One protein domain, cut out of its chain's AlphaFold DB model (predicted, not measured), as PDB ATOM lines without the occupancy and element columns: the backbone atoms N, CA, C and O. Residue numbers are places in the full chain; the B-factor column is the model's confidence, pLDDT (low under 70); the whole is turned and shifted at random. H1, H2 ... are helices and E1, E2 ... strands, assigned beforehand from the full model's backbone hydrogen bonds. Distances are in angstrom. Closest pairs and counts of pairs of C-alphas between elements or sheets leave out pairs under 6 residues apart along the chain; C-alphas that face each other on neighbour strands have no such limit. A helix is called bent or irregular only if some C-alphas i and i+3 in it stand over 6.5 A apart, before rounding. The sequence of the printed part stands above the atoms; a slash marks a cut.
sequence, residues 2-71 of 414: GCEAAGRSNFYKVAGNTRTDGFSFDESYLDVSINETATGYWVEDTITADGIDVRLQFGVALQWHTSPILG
ATOM      1  N   GLY A   2     252.867 102.254 156.600       59.09
ATOM      2  CA  GLY A   2     254.237 102.194 157.152       59.09
ATOM      3  C   GLY A   2     254.987 100.877 156.895       59.09
ATOM      4  O   GLY A   2     256.090 100.899 156.357       59.09
ATOM      5  N   CYS A   3     254.366  99.719 157.160       59.22
ATOM      6  CA  CYS A   3     254.995  98.412 156.899       59.22
ATOM      7  C   CYS A   3     255.227  98.122 155.406       59.22
ATOM      8  O   CYS A   3     256.213  97.486 155.048       59.22
ATOM      9  N   GLU A   4     254.343  98.599 154.525       65.19
ATOM     10  CA  GLU A   4     254.509  98.441 153.074       65.19
ATOM     11  C   GLU A   4     255.668  99.302 152.557       65.19
ATOM     12  O   GLU A   4     256.465  98.841 151.743       65.19
ATOM     13  N   ALA A   5     255.803 100.530 153.068       62.25
ATOM     14  CA  ALA A   5     256.937 101.393 152.765       62.25
ATOM     15  C   ALA A   5     258.255 100.786 153.274       62.25
ATOM     16  O   ALA A   5     259.203 100.686 152.500       62.25
ATOM     17  N   ALA A   6     258.284 100.298 154.521       61.53
ATOM     18  CA  ALA A   6     259.451  99.635 155.109       61.53
ATOM     19  C   ALA A   6     259.872  98.377 154.326       61.53
ATOM     20  O   ALA A   6     261.057  98.160 154.077       61.53
ATOM     21  N   GLY A   7     258.901  97.580 153.863       62.81
ATOM     22  CA  GLY A   7     259.158  96.412 153.019       62.81
ATOM     23  C   GLY A   7     259.788  96.756 151.663       62.81
ATOM     24  O   GLY A   7     260.505  95.933 151.104       62.81
ATOM     25  N   ARG A   8     259.568  97.975 151.147       68.38
ATOM     26  CA  ARG A   8     260.204  98.473 149.915       68.38
ATOM     27  C   ARG A   8     261.559  99.140 150.170       68.38
ATOM     28  O   ARG A   8     262.418  99.085 149.298       68.38
ATOM     29  N   SER A   9     261.752  99.772 151.331       69.50
ATOM     30  CA  SER A   9     262.980 100.505 151.681       69.50
ATOM     31  C   SER A   9     264.046  99.659 152.388       69.50
ATOM     32  O   SER A   9     265.149 100.154 152.607       69.50
ATOM     33  N   ASN A  10     263.734  98.402 152.724       79.94
ATOM     34  CA  ASN A  10     264.494  97.538 153.634       79.94
ATOM     35  C   ASN A  10     264.592  98.090 155.069       79.94
ATOM     36  O   ASN A  10     264.306  99.254 155.354       79.94
ATOM     37  N   PHE A  11     264.999  97.210 155.985       83.81
ATOM     38  CA  PHE A  11     265.291  97.557 157.372       83.81
ATOM     39  C   PHE A  11     266.757  97.959 157.524       83.81
ATOM     40  O   PHE A  11     267.646  97.327 156.949       83.81
ATOM     41  N   TYR A  12     267.011  98.975 158.347       87.69
ATOM     42  CA  TYR A  12     268.370  99.315 158.748       87.69
ATOM     43  C   TYR A  12     268.941  98.206 159.638       87.69
ATOM     44  O   TYR A  12     268.332  97.805 160.633       87.69
ATOM     45  N   LYS A  13     270.126  97.711 159.280       85.62
ATOM     46  CA  LYS A  13     270.901  96.784 160.101       85.62
ATOM     47  C   LYS A  13     272.028  97.567 160.752       85.62
ATOM     48  O   LYS A  13     272.865  98.120 160.047       85.62
ATOM     49  N   VAL A  14     272.041  97.580 162.082       82.06
ATOM     50  CA  VAL A  14     273.028  98.325 162.867       82.06
ATOM     51  C   VAL A  14     274.445  97.946 162.449       82.06
ATOM     52  O   VAL A  14     274.831  96.777 162.522       82.06
ATOM     53  N   ALA A  15     275.196  98.959 162.028       80.12
ATOM     54  CA  ALA A  15     276.626  98.880 161.755       80.12
ATOM     55  C   ALA A  15     277.413  99.902 162.593       80.12
ATOM     56  O   ALA A  15     278.546  99.622 162.982       80.12
ATOM     57  N   GLY A  16     276.798 101.048 162.901       78.00
ATOM     58  CA  GLY A  16     277.367 102.101 163.735       78.00
ATOM     59  C   GLY A  16     277.297 101.862 165.247       78.00
ATOM     60  O   GLY A  16     276.899 100.805 165.744       78.00
ATOM     61  N   ASN A  17     277.679 102.899 165.996       85.81
ATOM     62  CA  ASN A  17     277.709 102.868 167.456       85.81
ATOM     63  C   ASN A  17     276.306 103.107 168.026       85.81
ATOM     64  O   ASN A  17     275.765 104.214 167.942       85.81
ATOM     65  N   THR A  18     275.733 102.075 168.644       88.50
ATOM     66  CA  THR A  18     274.466 102.173 169.379       88.50
ATOM     67  C   THR A  18     274.653 102.920 170.691       88.50
ATOM     68  O   THR A  18     275.606 102.679 171.434       88.50
ATOM     69  N   ARG A  19     273.711 103.806 171.010       86.00
ATOM     70  CA  ARG A  19     273.678 104.530 172.280       86.00
ATOM     71  C   ARG A  19     272.742 103.870 173.283       86.00
ATOM     72  O   ARG A  19     271.810 103.163 172.917       86.00
ATOM     73  N   THR A  20     272.984 104.144 174.561       85.75
ATOM     74  CA  THR A  20     272.181 103.615 175.672       85.75
ATOM     75  C   THR A  20     270.920 104.429 175.950       85.75
ATOM     76  O   THR A  20     270.043 103.957 176.666       85.75
ATOM     77  N   ASP A  21     270.825 105.659 175.438       88.69
ATOM     78  CA  ASP A  21     269.649 106.500 175.618       88.69
ATOM     79  C   ASP A  21     268.581 106.247 174.542       88.69
ATOM     80  O   ASP A  21     268.889 105.982 173.378       88.69
ATOM     81  N   GLY A  22     267.311 106.305 174.951       90.50
ATOM     82  CA  GLY A  22     266.169 105.974 174.098       90.50
ATOM     83  C   GLY A  22     265.889 107.019 173.014       90.50
ATOM     84  O   GLY A  22     266.066 108.226 173.209       90.50
ATOM     85  N   PHE A  23     265.406 106.540 171.872       91.25
ATOM     86  CA  PHE A  23     264.818 107.345 170.806       91.25
ATOM     87  C   PHE A  23     263.292 107.351 170.938       91.25
ATOM     88  O   PHE A  23     262.680 106.319 171.212       91.25
ATOM     89  N   SER A  24     262.700 108.526 170.736       89.94
ATOM     90  CA  SER A  24     261.260 108.756 170.720       89.94
ATOM     91  C   SER A  24     260.958 109.881 169.728       89.94
ATOM     92  O   SER A  24     261.657 110.901 169.731       89.94
ATOM     93  N   PHE A  25     259.960 109.683 168.870       87.25
ATOM     94  CA  PHE A  25     259.513 110.648 167.869       87.25
ATOM     95  C   PHE A  25     257.989 110.627 167.747       87.25
ATOM     96  O   PHE A  25     257.402 109.583 167.471       87.25
ATOM     97  N   ASP A  26     257.362 111.784 167.942       85.75
ATOM     98  CA  ASP A  26     255.918 111.967 167.795       85.75
ATOM     99  C   ASP A  26     255.518 111.897 166.311       85.75
ATOM    100  O   ASP A  26     255.870 112.774 165.514       85.75
ATOM    101  N   GLU A  27     254.798 110.833 165.938       82.25
ATOM    102  CA  GLU A  27     254.387 110.570 164.556       82.25
ATOM    103  C   GLU A  27     253.128 111.350 164.150       82.25
ATOM    104  O   GLU A  27     252.825 111.414 162.956       82.25
ATOM    105  N   SER A  28     252.436 112.006 165.093       77.88
ATOM    106  CA  SER A  28     251.225 112.797 164.810       77.88
ATOM    107  C   SER A  28     251.477 113.967 163.855       77.88
ATOM    108  O   SER A  28     250.566 114.452 163.182       77.88
ATOM    109  N   TYR A  29     252.739 114.386 163.731       70.88
ATOM    110  CA  TYR A  29     253.169 115.392 162.765       70.88
ATOM    111  C   TYR A  29     253.126 114.904 161.308       70.88
ATOM    112  O   TYR A  29     252.966 115.700 160.387       70.88
ATOM    113  N   LEU A  30     253.287 113.599 161.081       73.75
ATOM    114  CA  LEU A  30     253.303 113.008 159.740       73.75
ATOM    115  C   LEU A  30     251.903 112.605 159.270       73.75
ATOM    116  O   LEU A  30     251.643 112.547 158.064       73.75
ATOM    117  N   ASP A  31     251.029 112.286 160.220       71.81
ATOM    118  CA  ASP A  31     249.639 111.926 159.989       71.81
ATOM    119  C   ASP A  31     248.833 112.208 161.258       71.81
ATOM    120  O   ASP A  31     249.001 111.547 162.277       71.81
ATOM    121  N   VAL A  32     247.919 113.173 161.193       66.38
ATOM    122  CA  VAL A  32     247.102 113.569 162.349       66.38
ATOM    123  C   VAL A  32     246.084 112.526 162.791       66.38
ATOM    124  O   VAL A  32     245.496 112.667 163.861       66.38
ATOM    125  N   SER A  33     245.852 111.485 161.989       68.38
ATOM    126  CA  SER A  33     245.070 110.329 162.432       68.38
ATOM    127  C   SER A  33     245.867 109.395 163.348       68.38
ATOM    128  O   SER A  33     245.284 108.510 163.975       68.38
ATOM    129  N   ILE A  34     247.183 109.599 163.450       72.81
ATOM    130  CA  ILE A  34     248.092 108.821 164.286       72.81
ATOM    131  C   ILE A  34     248.391 109.631 165.547       72.81
ATOM    132  O   ILE A  34     248.955 110.716 165.488       72.81
ATOM    133  N   ASN A  35     248.027 109.087 166.706       79.75
ATOM    134  CA  ASN A  35     248.388 109.636 168.014       79.75
ATOM    135  C   ASN A  35     249.357 108.685 168.725       79.75
ATOM    136  O   ASN A  35     249.110 108.238 169.841       79.75
ATOM    137  N   GLU A  36     250.420 108.320 168.014       86.06
ATOM    138  CA  GLU A  36     251.407 107.329 168.431       86.06
ATOM    139  C   GLU A  36     252.819 107.905 168.319       86.06
ATOM    140  O   GLU A  36     253.073 108.906 167.645       86.06
ATOM    141  N   THR A  37     253.760 107.260 168.998       89.38
ATOM    142  CA  THR A  37     255.170 107.648 169.003       89.38
ATOM    143  C   THR A  37     256.014 106.507 168.452       89.38
ATOM    144  O   THR A  37     255.917 105.372 168.920       89.38
ATOM    145  N   ALA A  38     256.907 106.817 167.516       90.25
ATOM    146  CA  ALA A  38     257.961 105.899 167.122       90.25
ATOM    147  C   ALA A  38     259.019 105.828 168.229       90.25
ATOM    148  O   ALA A  38     259.550 106.856 168.652       90.25
ATOM    149  N   THR A  39     259.356 104.626 168.692       93.50
ATOM    150  CA  THR A  39     260.311 104.424 169.793       93.50
ATOM    151  C   THR A  39     261.428 103.465 169.410       93.50
ATOM    152  O   THR A  39     261.253 102.573 168.577       93.50
ATOM    153  N   GLY A  40     262.607 103.648 170.004       93.88
ATOM    154  CA  GLY A  40     263.764 102.793 169.758       93.88
ATOM    155  C   GLY A  40     265.039 103.317 170.411       93.88
ATOM    156  O   GLY A  40     265.015 103.746 171.563       93.88
ATOM    157  N   TYR A  41     266.152 103.305 169.680       92.75
ATOM    158  CA  TYR A  41     267.458 103.763 170.170       92.75
ATOM    159  C   TYR A  41     268.153 104.688 169.171       92.75
ATOM    160  O   TYR A  41     267.840 104.703 167.980       92.75
ATOM    161  N   TRP A  42     269.112 105.470 169.659       92.62
ATOM    162  CA  TRP A  42     269.957 106.303 168.808       92.62
ATOM    163  C   TRP A  42     271.169 105.525 168.300       92.62
ATOM    164  O   TRP A  42     271.794 104.767 169.046       92.62
ATOM    165  N   VAL A  43     271.540 105.782 167.048       93.69
ATOM    166  CA  VAL A  43     272.774 105.291 166.430       93.69
ATOM    167  C   VAL A  43     273.542 106.470 165.852       93.69
ATOM    168  O   VAL A  43     272.948 107.431 165.364       93.69
ATOM    169  N   GLU A  44     274.868 106.402 165.924       92.62
ATOM    170  CA  GLU A  44     275.760 107.238 165.125       92.62
ATOM    171  C   GLU A  44     276.377 106.386 164.018       92.62
ATOM    172  O   GLU A  44     277.086 105.415 164.298       92.62
ATOM    173  N   ASP A  45     276.086 106.739 162.768       94.06
ATOM    174  CA  ASP A  45     276.581 106.028 161.591       94.06
ATOM    175  C   ASP A  45     276.769 106.992 160.411       94.06
ATOM    176  O   ASP A  45     276.452 108.184 160.488       94.06
ATOM    177  N   THR A  46     277.314 106.477 159.316       93.56
ATOM    178  CA  THR A  46     277.460 107.205 158.059       93.56
ATOM    179  C   THR A  46     276.235 106.984 157.185       93.56
ATOM    180  O   THR A  46     275.847 105.851 156.908       93.56
ATOM    181  N   ILE A  47     275.638 108.080 156.726       91.88
ATOM    182  CA  ILE A  47     274.619 108.077 155.680       91.88
ATOM    183  C   ILE A  47     275.295 108.515 154.386       91.88
ATOM    184  O   ILE A  47     275.910 109.580 154.341       91.88
ATOM    185  N   THR A  48     275.158 107.699 153.344       92.69
ATOM    186  CA  THR A  48     275.649 108.013 152.001       92.69
ATOM    187  C   THR A  48     274.472 108.375 151.105       92.69
ATOM    188  O   THR A  48     273.559 107.568 150.915       92.69
ATOM    189  N   ALA A  49     274.501 109.569 150.522       91.56
ATOM    190  CA  ALA A  49     273.540 110.003 149.510       91.56
ATOM    191  C   ALA A  49     274.289 110.678 148.359       91.56
ATOM    192  O   ALA A  49     275.151 111.515 148.600       91.56
ATOM    193  N   ASP A  50     273.986 110.286 147.118       90.62
ATOM    194  CA  ASP A  50     274.676 110.774 145.908       90.62
ATOM    195  C   ASP A  50     276.218 110.676 145.990       90.62
ATOM    196  O   ASP A  50     276.959 111.548 145.547       90.62
ATOM    197  N   GLY A  51     276.721 109.612 146.632       94.19
ATOM    198  CA  GLY A  51     278.158 109.395 146.846       94.19
ATOM    199  C   GLY A  51     278.805 110.295 147.907       94.19
ATOM    200  O   GLY A  51     280.020 110.229 148.089       94.19
ATOM    201  N   ILE A  52     278.027 111.118 148.616       95.62
ATOM    202  CA  ILE A  52     278.505 111.942 149.725       95.62
ATOM    203  C   ILE A  52     278.220 111.246 151.050       95.62
ATOM    204  O   ILE A  52     277.067 111.013 151.412       95.62
ATOM    205  N   ASP A  53     279.294 110.981 151.786       96.12
ATOM    206  CA  ASP A  53     279.244 110.435 153.135       96.12
ATOM    207  C   ASP A  53     279.080 111.545 154.177       96.12
ATOM    208  O   ASP A  53     279.837 112.526 154.204       96.12
ATOM    209  N   VAL A  54     278.107 111.352 155.066       95.62
ATOM    210  CA  VAL A  54     277.802 112.245 156.185       95.62
ATOM    211  C   VAL A  54     277.670 111.418 157.453       95.62
ATOM    212  O   VAL A  54     276.804 110.550 157.549       95.62
ATOM    213  N   ARG A  55     278.490 111.707 158.465       94.38
ATOM    214  CA  ARG A  55     278.302 111.125 159.801       94.38
ATOM    215  C   ARG A  55     277.109 111.803 160.468       94.38
ATOM    216  O   ARG A  55     277.108 113.023 160.615       94.38
ATOM    217  N   LEU A  56     276.096 111.035 160.853       92.81
ATOM    218  CA  LEU A  56     274.868 111.553 161.451       92.81
ATOM    219  C   LEU A  56     274.461 110.696 162.649       92.81
ATOM    220  O   LEU A  56     274.604 109.475 162.645       92.81
ATOM    221  N   GLN A  57     273.892 111.347 163.659       91.31
ATOM    222  CA  GLN A  57     273.129 110.659 164.688       91.31
ATOM    223  C   GLN A  57     271.647 110.616 164.303       91.31
ATOM    224  O   GLN A  57     271.032 111.663 164.110       91.31
ATOM    225  N   PHE A  58     271.060 109.423 164.237       91.56
ATOM    226  CA  PHE A  58     269.652 109.235 163.887       91.56
ATOM    227  C   PHE A  58     268.981 108.169 164.756       91.56
ATOM    228  O   PHE A  58     269.637 107.342 165.396       91.56
ATOM    229  N   GLY A  59     267.654 108.248 164.833       91.25
ATOM    230  CA  GLY A  59     266.836 107.303 165.579       91.25
ATOM    231  C   GLY A  59     266.566 106.052 164.757       91.25
ATOM    232  O   GLY A  59     266.118 106.143 163.616       91.25
ATOM    233  N   VAL A  60     266.808 104.886 165.346       92.06
ATOM    234  CA  VAL A  60     266.380 103.598 164.804       92.06
ATOM    235  C   VAL A  60     265.128 103.184 165.557       92.06
ATOM    236  O   VAL A  60     265.190 102.824 166.734       92.06
ATOM    237  N   ALA A  61     263.984 103.270 164.882       91.62
ATOM    238  CA  ALA A  61     262.707 102.864 165.446       91.62
ATOM    239  C   ALA A  61     262.599 101.332 165.489       91.62
ATOM    240  O   ALA A  61     262.871 100.644 164.507       91.62
ATOM    241  N   LEU A  62     262.185 100.812 166.640       90.31
ATOM    242  CA  LEU A  62     261.789  99.418 166.851       90.31
ATOM    243  C   LEU A  62     260.267  99.253 166.810       90.31
ATOM    244  O   LEU A  62     259.771  98.177 166.490       90.31
ATOM    245  N   GLN A  63     259.545 100.326 167.125       90.19
ATOM    246  CA  GLN A  63     258.098 100.447 166.995       90.19
ATOM    247  C   GLN A  63     257.806 101.746 166.244       90.19
ATOM    248  O   GLN A  63     258.383 102.780 166.583       90.19
ATOM    249  N   TRP A  64     256.977 101.683 165.205       89.31
ATOM    250  CA  TRP A  64     256.609 102.820 164.358       89.31
ATOM    251  C   TRP A  64     255.325 102.512 163.580       89.31
ATOM    252  O   TRP A  64     254.985 101.346 163.365       89.31
ATOM    253  N   HIS A  65     254.647 103.556 163.106       86.81
ATOM    254  CA  HIS A  65     253.361 103.445 162.405       86.81
ATOM    255  C   HIS A  65     253.383 104.113 161.021       86.81
ATOM    256  O   HIS A  65     252.540 103.824 160.161       86.81
ATOM    257  N   THR A  66     254.381 104.961 160.769       81.06
ATOM    258  CA  THR A  66     254.544 105.740 159.536       81.06
ATOM    259  C   THR A  66     255.670 105.215 158.640       81.06
ATOM    260  O   THR A  66     256.324 104.212 158.930       81.06
ATOM    261  N   SER A  67     255.855 105.834 157.473       80.19
ATOM    262  CA  SER A  67     257.015 105.551 156.622       80.19
ATOM    263  C   SER A  67     258.288 106.136 157.250       80.19
ATOM    264  O   SER A  67     258.210 107.234 157.801       80.19
ATOM    265  N   PRO A  68     259.461 105.488 157.108       82.50
ATOM    266  CA  PRO A  68     260.731 106.067 157.544       82.50
ATOM    267  C   PRO A  68     260.973 107.449 156.924       82.50
ATOM    268  O   PRO A  68     260.665 107.667 155.749       82.50
ATOM    269  N   ILE A  69     261.542 108.367 157.706       83.44
ATOM    270  CA  ILE A  69     261.774 109.757 157.300       83.44
ATOM    271  C   ILE A  69     263.253 110.133 157.407       83.44
ATOM    272  O   ILE A  69     263.938 109.753 158.354       83.44
ATOM    273  N   LEU A  70     263.725 110.948 156.462       86.56
ATOM    274  CA  LEU A  70     264.971 111.696 156.608       86.56
ATOM    275  C   LEU A  70     264.624 113.137 156.990       86.56
ATOM    276  O   LEU A  70     264.181 113.927 156.157       86.56
ATOM    277  N   GLY A  71     264.816 113.479 158.262       84.75
ATOM    278  CA  GLY A  71     264.619 114.842 158.745       84.75
ATOM    279  C   GLY A  71     265.723 115.776 158.244       84.75
ATOM    280  O   GLY A  71     266.854 115.722 158.727       84.75
TER     281      GLY A  71
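Overview. This is residues 2 to 71 of the 414 residues of the protein "Peptidase A1 domain-containing protein" of Orbilia oligospora (UniProt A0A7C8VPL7). Picture one three-stranded antiparallel sheet, strongly twisted and sharply bent, with the last stretch, residues 64 to 71, folded back inside the bend and a short helix, H1, off the sheet at its open side. The printed part has 70 residues, with one named helix and three named strands in the order H1, E1, E2, E3; the sheet's order is E1 - E2 - E3, and the class is mostly strand. The whole is compact, with a radius of gyration of the C-alphas of 12.7 A and spans of 35 by 28 by 18 A.

Along the chain. Find C-alpha 2 at (254.237, 102.194, 157.152); there H1 begins, residues 2 to 9, 10.5 A long. E1 is residues 17 to 26, 23.6 A, and bends by 85 degrees at residue 20. E2, residues 37 to 49, is 26.9 A long and bends by 91 degrees at residue 44. E3, residues 52 to 63, is 29.1 A long, bends by 71 degrees at residue 55, and ends at C-alpha 63, (258.098, 100.447, 166.995).

Arrangement. The strands form a meander, each the antiparallel neighbour of the one before. In the hairpin of E1 and E2, look for N 23 and O 40, 2.8 A apart and within hydrogen-bond range. In the hairpin of E2 and E3, N 60 and O 41 are within range at 2.8 A. The closest C-alphas of edge strands E1 and E3 are those of Phe 23 and Gly 59, 5.6 A apart. H1 is not on the sheet, and it is apart from E2 and E3. In H1 every O i to N i+4 pair is within hydrogen-bond range.

Size, cuts and confidence. The two C-alphas farthest apart, those of Ser 33 and Gly 51, are 36.6 A from each other. The printed part has no cut; the link E2 to E3 is tight, and the other two are short. Mean pLDDT of the printed part is 84.1, and residues 2 to 9 and 32 to 33 are under 70.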